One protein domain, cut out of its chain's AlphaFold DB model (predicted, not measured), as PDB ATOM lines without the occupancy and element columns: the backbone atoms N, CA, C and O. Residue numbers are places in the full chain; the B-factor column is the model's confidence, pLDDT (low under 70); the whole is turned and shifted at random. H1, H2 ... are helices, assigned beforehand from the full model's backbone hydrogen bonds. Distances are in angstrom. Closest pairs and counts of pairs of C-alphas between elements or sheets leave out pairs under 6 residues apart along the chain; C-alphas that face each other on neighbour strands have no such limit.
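AT A GLANCE: This is residues 3 to 70 of the 100 residues of the protein "CheX domain-containing protein" of Syntrophus sp. PtaU1.Bin005 (UniProt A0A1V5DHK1). Two helices make a T: the long H2 sets off from the middle of the short H1, about perpendicular to it. After H2 a strand-free tail, residues 48 to 70, folds back along H2 and swings out beyond the first end of H1; residues 46 to 51 stick out at the turn. The printed part has 68 residues, with two named helices, H1 then H2, and no named strand; its class is all helix. It is loose, with a radius of gyration of the C-alphas of 14.4 A, and flat, spanning 45 by 31 by 16 A.

IN THESE COORDINATES: Find C-alpha 5 at (58.379, 100.123, 54.375); from there H1, residues 5 to 16, runs 16.3 A. Find C-alpha 25 at (62.977, 99.114, 62.617); H2, residues 25 to 47, runs 32.6 A to C-alpha 47 at (66.753, 127.102, 46.334).

HOW THE PARTS SIT: Look at Val 8 and Arg 28, the closest C-alphas of H1 and H2, 5.8 A apart. The helices touch, H1 with residues 8 to 12 alone and H2 with residues 27 to 32 alone. Their lines are about perpendicular, at 82 degrees. Every O i to N i+4 pair is within hydrogen-bond range in H1, and 18 of 19 in H2.

THE WHOLE: The C-alphas farthest apart, of Glu 21 and Ser 50, are 44.7 A apart. The printed part has no cut, and the link from H1 to H2 is short. Confidence is low, under 70, at residues 65 to 70.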
ATOM      1  N   LEU A   3      57.397 107.406  53.000       92.00
ATOM      2  CA  LEU A   3      58.133 106.273  52.459       92.00
ATOM      3  C   LEU A   3      57.381 104.997  52.802       92.00
ATOM      4  O   LEU A   3      56.859 104.849  53.903       92.00
ATOM      5  N   THR A   4      57.326 104.104  51.833       92.50
ATOM      6  CA  THR A   4      56.843 102.736  52.014       92.50
ATOM      7  C   THR A   4      57.900 101.897  52.735       92.50
ATOM      8  O   THR A   4      59.102 102.122  52.567       92.50
ATOM      9  N   ASP A   5      57.468 100.939  53.557       91.38
ATOM     10  CA  ASP A   5      58.379 100.123  54.375       91.38
ATOM     11  C   ASP A   5      59.368  99.315  53.522       91.38
ATOM     12  O   ASP A   5      60.534  99.168  53.907       91.38
ATOM     13  N   GLY A   6      58.938  98.825  52.353       92.81
ATOM     14  CA  GLY A   6      59.810  98.112  51.423       92.81
ATOM     15  C   GLY A   6      60.888  99.032  50.858       92.81
ATOM     16  O   GLY A   6      62.067  98.684  50.909       92.81
ATOM     17  N   LEU A   7      60.528 100.257  50.451       94.69
ATOM     18  CA  LEU A   7      61.514 101.240  49.991       94.69
ATOM     19  C   LEU A   7      62.562 101.549  51.063       94.69
ATOM     20  O   LEU A   7      63.757 101.537  50.767       94.69
ATOM     21  N   VAL A   8      62.138 101.819  52.302       95.06
ATOM     22  CA  VAL A   8      63.083 102.135  53.387       95.06
ATOM     23  C   VAL A   8      63.976 100.933  53.692       95.06
ATOM     24  O   VAL A   8      65.171 101.107  53.915       95.06
ATOM     25  N   SER A   9      63.438  99.712  53.645       95.88
ATOM     26  CA  SER A   9      64.232  98.489  53.820       95.88
ATOM     27  C   SER A   9      65.303  98.363  52.738       95.88
ATOM     28  O   SER A   9      66.477  98.200  53.063       95.88
ATOM     29  N   CYS A  10      64.937  98.562  51.470       96.00
ATOM     30  CA  CYS A  10      65.884  98.579  50.357       96.00
ATOM     31  C   CYS A  10      66.942  99.682  50.515       96.00
ATOM     32  O   CYS A  10      68.123  99.453  50.259       96.00
ATOM     33  N   MET A  11      66.552 100.879  50.967       95.62
ATOM     34  CA  MET A  11      67.495 101.965  51.243       95.62
ATOM     35  C   MET A  11      68.509 101.571  52.321       95.62
ATOM     36  O   MET A  11      69.701 101.794  52.127       95.62
ATOM     37  N   VAL A  12      68.065 100.953  53.419       97.69
ATOM     38  CA  VAL A  12      68.945 100.483  54.502       97.69
ATOM     39  C   VAL A  12      69.900  99.402  53.998       97.69
ATOM     40  O   VAL A  12      71.109  99.531  54.202       97.69
ATOM     41  N   GLN A  13      69.381  98.379  53.311       97.31
ATOM     42  CA  GLN A  13      70.188  97.298  52.731       97.31
ATOM     43  C   GLN A  13      71.280  97.867  51.819       97.31
ATOM     44  O   GLN A  13      72.454  97.535  51.971       97.31
ATOM     45  N   ASN A  14      70.917  98.800  50.935       95.31
ATOM     46  CA  ASN A  14      71.848  99.416  49.995       95.31
ATOM     47  C   ASN A  14      72.877 100.325  50.685       95.31
ATOM     48  O   ASN A  14      74.061 100.271  50.360       95.31
ATOM     49  N   MET A  15      72.452 101.164  51.634       94.25
ATOM     50  CA  MET A  15      73.347 102.109  52.314       94.25
ATOM     51  C   MET A  15      74.337 101.415  53.247       94.25
ATOM     52  O   MET A  15      75.477 101.858  53.362       94.25
ATOM     53  N   LEU A  16      73.904 100.350  53.924       95.56
ATOM     54  CA  LEU A  16      74.712  99.650  54.922       95.56
ATOM     55  C   LEU A  16      75.339  98.361  54.385       95.56
ATOM     56  O   LEU A  16      76.170  97.772  55.069       95.56
ATOM     57  N   SER A  17      74.994  97.960  53.157       96.56
ATOM     58  CA  SER A  17      75.436  96.705  52.534       96.56
ATOM     59  C   SER A  17      75.126  95.482  53.406       96.56
ATOM     60  O   SER A  17      75.997  94.647  53.645       96.56
ATOM     61  N   ILE A  18      73.882  95.400  53.886       97.19
ATOM     62  CA  ILE A  18      73.377  94.317  54.746       97.19
ATOM     63  C   ILE A  18      72.212  93.582  54.083       97.19
ATOM     64  O   ILE A  18      71.586  94.101  53.158       97.19
ATOM     65  N   SER A  19      71.924  92.377  54.568       96.00
ATOM     66  CA  SER A  19      70.773  91.579  54.137       96.00
ATOM     67  C   SER A  19      69.454  92.077  54.745       96.00
ATOM     68  O   SER A  19      69.450  92.870  55.688       96.00
ATOM     69  N   ASP A  20      68.320  91.625  54.203       92.81
ATOM     70  CA  ASP A  20      66.992  92.031  54.684       92.81
ATOM     71  C   ASP A  20      66.728  91.555  56.121       92.81
ATOM     72  O   ASP A  20      66.133  92.271  56.924       92.81
ATOM     73  N   GLU A  21      67.253  90.385  56.488       95.25
ATOM     74  CA  GLU A  21      67.120  89.808  57.827       95.25
ATOM     75  C   GLU A  21      67.844  90.628  58.907       95.25
ATOM     76  O   GLU A  21      67.528  90.521  60.094       95.25
ATOM     77  N   GLU A  22      68.813  91.452  58.503       95.69
ATOM     78  CA  GLU A  22      69.571  92.347  59.380       95.69
ATOM     79  C   GLU A  22      68.910  93.727  59.529       95.69
ATOM     80  O   GLU A  22      69.311  94.518  60.388       95.69
ATOM     81  N   VAL A  23      67.885  94.037  58.723       96.75
ATOM     82  CA  VAL A  23      67.187  95.325  58.773       96.75
ATOM     83  C   VAL A  23      66.282  95.380  60.000       96.75
ATOM     84  O   VAL A  23      65.257  94.707  60.092       96.75
ATOM     85  N   SER A  24      66.627  96.263  60.937       95.94
ATOM     86  CA  SER A  24      65.781  96.566  62.093       95.94
ATOM     87  C   SER A  24      64.929  97.819  61.877       95.94
ATOM     88  O   SER A  24      65.261  98.707  61.089       95.94
ATOM     89  N   ASP A  25      63.847  97.935  62.645       93.81
ATOM     90  CA  ASP A  25      62.977  99.114  62.617       93.81
ATOM     91  C   ASP A  25      63.711 100.409  62.985       93.81
ATOM     92  O   ASP A  25      63.474 101.443  62.363       93.81
ATOM     93  N   SER A  26      64.650 100.363  63.936       94.69
ATOM     94  CA  SER A  26      65.442 101.547  64.287       94.69
ATOM     95  C   SER A  26      66.338 101.990  63.131       94.69
ATOM     96  O   SER A  26      66.468 103.185  62.886       94.69
ATOM     97  N   MET A  27      66.899 101.041  62.372       96.62
ATOM     98  CA  MET A  27      67.717 101.344  61.191       96.62
ATOM     99  C   MET A  27      66.881 101.971  60.075       96.62
ATOM    100  O   MET A  27      67.340 102.908  59.426       96.62
ATOM    101  N   ARG A  28      65.637 101.509  59.884       95.44
ATOM    102  CA  ARG A  28      64.691 102.132  58.948       95.44
ATOM    103  C   ARG A  28      64.387 103.576  59.337       95.44
ATOM    104  O   ARG A  28      64.460 104.467  58.494       95.44
ATOM    105  N   GLU A  29      64.092 103.824  60.610       94.94
ATOM    106  CA  GLU A  29      63.810 105.176  61.103       94.94
ATOM    107  C   GLU A  29      65.020 106.111  60.982       94.94
ATOM    108  O   GLU A  29      64.869 107.256  60.552       94.94
ATOM    109  N   ASP A  30      66.219 105.640  61.335       95.06
ATOM    110  CA  ASP A  30      67.456 106.411  61.183       95.06
ATOM    111  C   ASP A  30      67.741 106.720  59.706       95.06
ATOM    112  O   ASP A  30      68.028 107.867  59.362       95.06
ATOM    113  N   CYS A  31      67.578 105.735  58.817       95.94
ATOM    114  CA  CYS A  31      67.747 105.914  57.377       95.94
ATOM    115  C   CYS A  31      66.757 106.940  56.805       95.94
ATOM    116  O   CYS A  31      67.158 107.840  56.065       95.94
ATOM    117  N   ALA A  32      65.478 106.870  57.189       94.94
ATOM    118  CA  ALA A  32      64.465 107.826  56.750       94.94
ATOM    119  C   ALA A  32      64.758 109.258  57.239       94.94
ATOM    120  O   ALA A  32      64.602 110.225  56.481       94.94
ATOM    121  N   ARG A  33      65.217 109.408  58.490       95.12
ATOM    122  CA  ARG A  33      65.623 110.708  59.047       95.12
ATOM    123  C   ARG A  33      66.845 111.273  58.323       95.12
ATOM    124  O   ARG A  33      66.830 112.446  57.954       95.12
ATOM    125  N   GLU A  34      67.856 110.451  58.059       95.44
ATOM    126  CA  GLU A  34      69.065 110.886  57.355       95.44
ATOM    127  C   GLU A  34      68.781 111.254  55.896       95.44
ATOM    128  O   GLU A  34      69.195 112.314  55.428       95.44
ATOM    129  N   ALA A  35      67.978 110.450  55.193       94.56
ATOM    130  CA  ALA A  35      67.529 110.774  53.843       94.56
ATOM    131  C   ALA A  35      66.780 112.118  53.806       94.56
ATOM    132  O   ALA A  35      67.039 112.948  52.935       94.56
ATOM    133  N   THR A  36      65.907 112.370  54.787       94.44
ATOM    134  CA  THR A  36      65.192 113.649  54.915       94.44
ATOM    135  C   THR A  36      66.158 114.812  55.143       94.44
ATOM    136  O   THR A  36      66.060 115.831  54.458       94.44
ATOM    137  N   ASN A  37      67.124 114.663  56.055       93.81
ATOM    138  CA  ASN A  37      68.156 115.673  56.300       93.81
ATOM    139  C   ASN A  37      68.953 115.999  55.035       93.81
ATOM    140  O   ASN A  37      69.141 117.172  54.704       93.81
ATOM    141  N   MET A  38      69.388 114.972  54.307       93.25
ATOM    142  CA  MET A  38      70.177 115.123  53.086       93.25
ATOM    143  C   MET A  38      69.381 115.812  51.974       93.25
ATOM    144  O   MET A  38      69.886 116.745  51.344       93.25
ATOM    145  N   VAL A  39      68.119 115.415  51.768       92.50
ATOM    146  CA  VAL A  39      67.226 116.037  50.780       92.50
ATOM    147  C   VAL A  39      66.967 117.500  51.129       92.50
ATOM    148  O   VAL A  39      67.194 118.366  50.285       92.50
ATOM    149  N   CYS A  40      66.560 117.802  52.364       90.94
ATOM    150  CA  CYS A  40      66.276 119.172  52.796       90.94
ATOM    151  C   CYS A  40      67.528 120.061  52.752       90.94
ATOM    152  O   CYS A  40      67.479 121.179  52.237       90.94
ATOM    153  N   GLY A  41      68.670 119.561  53.230       89.56
ATOM    154  CA  GLY A  41      69.934 120.297  53.214       89.56
ATOM    155  C   GLY A  41      70.444 120.587  51.800       89.56
ATOM    156  O   GLY A  41      70.993 121.660  51.544       89.56
ATOM    157  N   ASN A  42      70.259 119.659  50.857       90.94
ATOM    158  CA  ASN A  42      70.576 119.901  49.450       90.94
ATOM    159  C   ASN A  42      69.572 120.857  48.786       90.94
ATOM    160  O   ASN A  42      69.979 121.783  48.087       90.94
ATOM    161  N   LEU A  43      68.272 120.664  49.020       90.19
ATOM    162  CA  LEU A  43      67.207 121.483  48.441       90.19
ATOM    163  C   LEU A  43      67.379 122.964  48.789       90.19
ATOM    164  O   LEU A  43      67.368 123.800  47.893       90.19
ATOM    165  N   LEU A  44      67.586 123.286  50.067       87.75
ATOM    166  CA  LEU A  44      67.666 124.673  50.533       87.75
ATOM    167  C   LEU A  44      68.877 125.419  49.967       87.75
ATOM    168  O   LEU A  44      68.754 126.578  49.581       87.75
ATOM    169  N   ARG A  45      70.021 124.734  49.832       86.12
ATOM    170  CA  ARG A  45      71.210 125.301  49.177       86.12
ATOM    171  C   ARG A  45      70.979 125.624  47.703       86.12
ATOM    172  O   ARG A  45      71.514 126.615  47.222       86.12
ATOM    173  N   ASN A  46      70.210 124.792  47.000       87.62
ATOM    174  CA  ASN A  46      69.886 125.009  45.588       87.62
ATOM    175  C   ASN A  46      68.757 126.027  45.393       87.62
ATOM    176  O   ASN A  46      68.710 126.688  44.360       87.62
ATOM    177  N   TYR A  47      67.850 126.142  46.363       86.19
ATOM    178  CA  TYR A  47      66.753 127.102  46.334       86.19
ATOM    179  C   TYR A  47      67.256 128.537  46.524       86.19
ATOM    180  O   TYR A  47      66.935 129.406  45.718       86.19
ATOM    181  N   ASP A  48      68.066 128.777  47.558       85.56
ATOM    182  CA  ASP A  48      68.676 130.083  47.797       85.56
ATOM    183  C   ASP A  48      69.994 129.944  48.567       85.56
ATOM    184  O   ASP A  48      70.028 129.816  49.791       85.56
ATOM    185  N   SER A  49      71.106 130.014  47.841       85.12
ATOM    186  CA  SER A  49      72.443 129.923  48.428       85.12
ATOM    187  C   SER A  49      72.856 131.163  49.230       85.12
ATOM    188  O   SER A  49      73.908 131.142  49.868       85.12
ATOM    189  N   SER A  50      72.098 132.264  49.153       86.88
ATOM    190  CA  SER A  50      72.397 133.512  49.866       86.88
ATOM    191  C   SER A  50      71.772 133.576  51.259       86.88
ATOM    192  O   SER A  50      72.223 134.363  52.094       86.88
ATOM    193  N   ASN A  51      70.782 132.723  51.531       84.19
ATOM    194  CA  ASN A  51      70.090 132.655  52.809       84.19
ATOM    195  C   ASN A  51      70.568 131.477  53.666       84.19
ATOM    196  O   ASN A  51      70.867 130.385  53.183       84.19
ATOM    197  N   VAL A  52      70.612 131.700  54.982       84.12
ATOM    198  CA  VAL A  52      70.874 130.645  55.966       84.12
ATOM    199  C   VAL A  52      69.539 130.157  56.502       84.12
ATOM    200  O   VAL A  52      68.858 130.859  57.246       84.12
ATOM    201  N   PHE A  53      69.172 128.938  56.126       84.75
ATOM    202  CA  PHE A  53      67.971 128.283  56.625       84.75
ATOM    203  C   PHE A  53      68.281 127.480  57.890       84.75
ATOM    204  O   PHE A  53      69.263 126.737  57.942       84.75
ATOM    205  N   SER A  54      67.410 127.585  58.891       86.31
ATOM    206  CA  SER A  54      67.478 126.772  60.108       86.31
ATOM    207  C   SER A  54      66.598 125.536  59.953       86.31
ATOM    208  O   SER A  54      65.374 125.641  59.946       86.31
ATOM    209  N   LEU A  55      67.219 124.362  59.834       88.06
ATOM    210  CA  LEU A  55      66.515 123.081  59.775       88.06
ATOM    211  C   LEU A  55      66.216 122.551  61.181       88.06
ATOM    212  O   LEU A  55      67.086 122.544  62.052       88.06
ATOM    213  N   SER A  56      64.991 122.070  61.391       92.25
ATOM    214  CA  SER A  56      64.632 121.278  62.569       92.25
ATOM    215  C   SER A  56      65.052 119.818  62.400       92.25
ATOM    216  O   SER A  56      65.192 119.328  61.281       92.25
ATOM    217  N   ILE A  57      65.190 119.099  63.516       90.62
ATOM    218  CA  ILE A  57      65.468 117.658  63.501       90.62
ATOM    219  C   ILE A  57      64.269 116.918  62.877       90.62
ATOM    220  O   ILE A  57      63.138 117.156  63.313       90.62
ATOM    221  N   PRO A  58      64.480 116.024  61.890       93.75
ATOM    222  CA  PRO A  58      63.404 115.231  61.313       93.75
ATOM    223  C   PRO A  58      62.752 114.325  62.354       93.75
ATOM    224  O   PRO A  58      63.434 113.646  63.125       93.75
ATOM    225  N   THR A  59      61.426 114.270  62.333       92.12
ATOM    226  CA  THR A  59      60.636 113.311  63.103       92.12
ATOM    227  C   THR A  59      60.136 112.208  62.179       92.12
ATOM    228  O   THR A  59      59.844 112.444  61.007       92.12
ATOM    229  N   CYS A  60      60.065 110.985  62.701       89.88
ATOM    230  CA  CYS A  60      59.536 109.834  61.981       89.88
ATOM    231  C   CYS A  60      58.262 109.360  62.677       89.88
ATOM    232  O   CYS A  60      58.225 109.261  63.903       89.88
ATOM    233  N   GLN A  61      57.225 109.081  61.895       89.81
ATOM    234  CA  GLN A  61      55.970 108.525  62.377       89.81
ATOM    235  C   GLN A  61      55.566 107.393  61.441       89.81
ATOM    236  O   GLN A  61      55.538 107.576  60.226       89.81
ATOM    237  N   LYS A  62      55.252 106.228  62.012       85.06
ATOM    238  CA  LYS A  62      54.644 105.138  61.253       85.06
ATOM    239  C   LYS A  62      53.177 105.474  60.994       85.06
ATOM    240  O   LYS A  62      52.440 105.816  61.921       85.06
ATOM    241  N   ASN A  63      52.783 105.378  59.734       80.75
ATOM    242  CA  ASN A  63      51.399 105.504  59.306       80.75
ATOM    243  C   ASN A  63      50.623 104.226  59.662       80.75
ATOM    244  O   ASN A  63      51.183 103.128  59.635       80.75
ATOM    245  N   ASN A  64      49.335 104.350  59.984       73.88
ATOM    246  CA  ASN A  64      48.478 103.176  60.129       73.88
ATOM    247  C   ASN A  64      48.145 102.605  58.742       73.88
ATOM    248  O   ASN A  64      48.184 103.313  57.734       73.88
ATOM    249  N   GLN A  65      47.780 101.320  58.674       57.94
ATOM    250  CA  GLN A  65      47.293 100.725  57.425       57.94
ATOM    251  C   GLN A  65      46.106 101.536  56.878       57.94
ATOM    252  O   GLN A  65      45.054 101.604  57.511       57.94
ATOM    253  N   GLY A  66      46.283 102.135  55.697       59.50
ATOM    254  CA  GLY A  66      45.274 102.963  55.025       59.50
ATOM    255  C   GLY A  66      45.522 104.474  55.089       59.50
ATOM    256  O   GLY A  66      44.843 105.210  54.375       59.50
ATOM    257  N   ASP A  67      46.509 104.937  55.864       65.44
ATOM    258  CA  ASP A  67      46.940 106.338  55.844       65.44
ATOM    259  C   ASP A  67      47.693 106.615  54.536       65.44
ATOM    260  O   ASP A  67      48.906 106.415  54.410       65.44
ATOM    261  N   LEU A  68      46.937 107.049  53.530       63.47
ATOM    262  CA  LEU A  68      47.479 107.509  52.260       63.47
ATOM    263  C   LEU A  68      48.203 108.841  52.455       63.47
ATOM    264  O   LEU A  68      47.827 109.661  53.296       63.47
ATOM    265  N   MET A  69      49.219 109.079  51.622       69.00
ATOM    266  CA  MET A  69      49.787 110.416  51.510       69.00
ATOM    267  C   MET A  69      48.647 111.410  51.235       69.00
ATOM    268  O   MET A  69      47.808 111.112  50.379       69.00
ATOM    269  N   PRO A  70      48.603 112.574  51.915       66.38
ATOM    270  CA  PRO A  70      47.607 113.593  51.629       66.38
ATOM    271  C   PRO A  70      47.648 113.922  50.137       66.38
ATOM    272  O   PRO A  70      48.627 114.478  49.639       66.38
TER     273      PRO A  70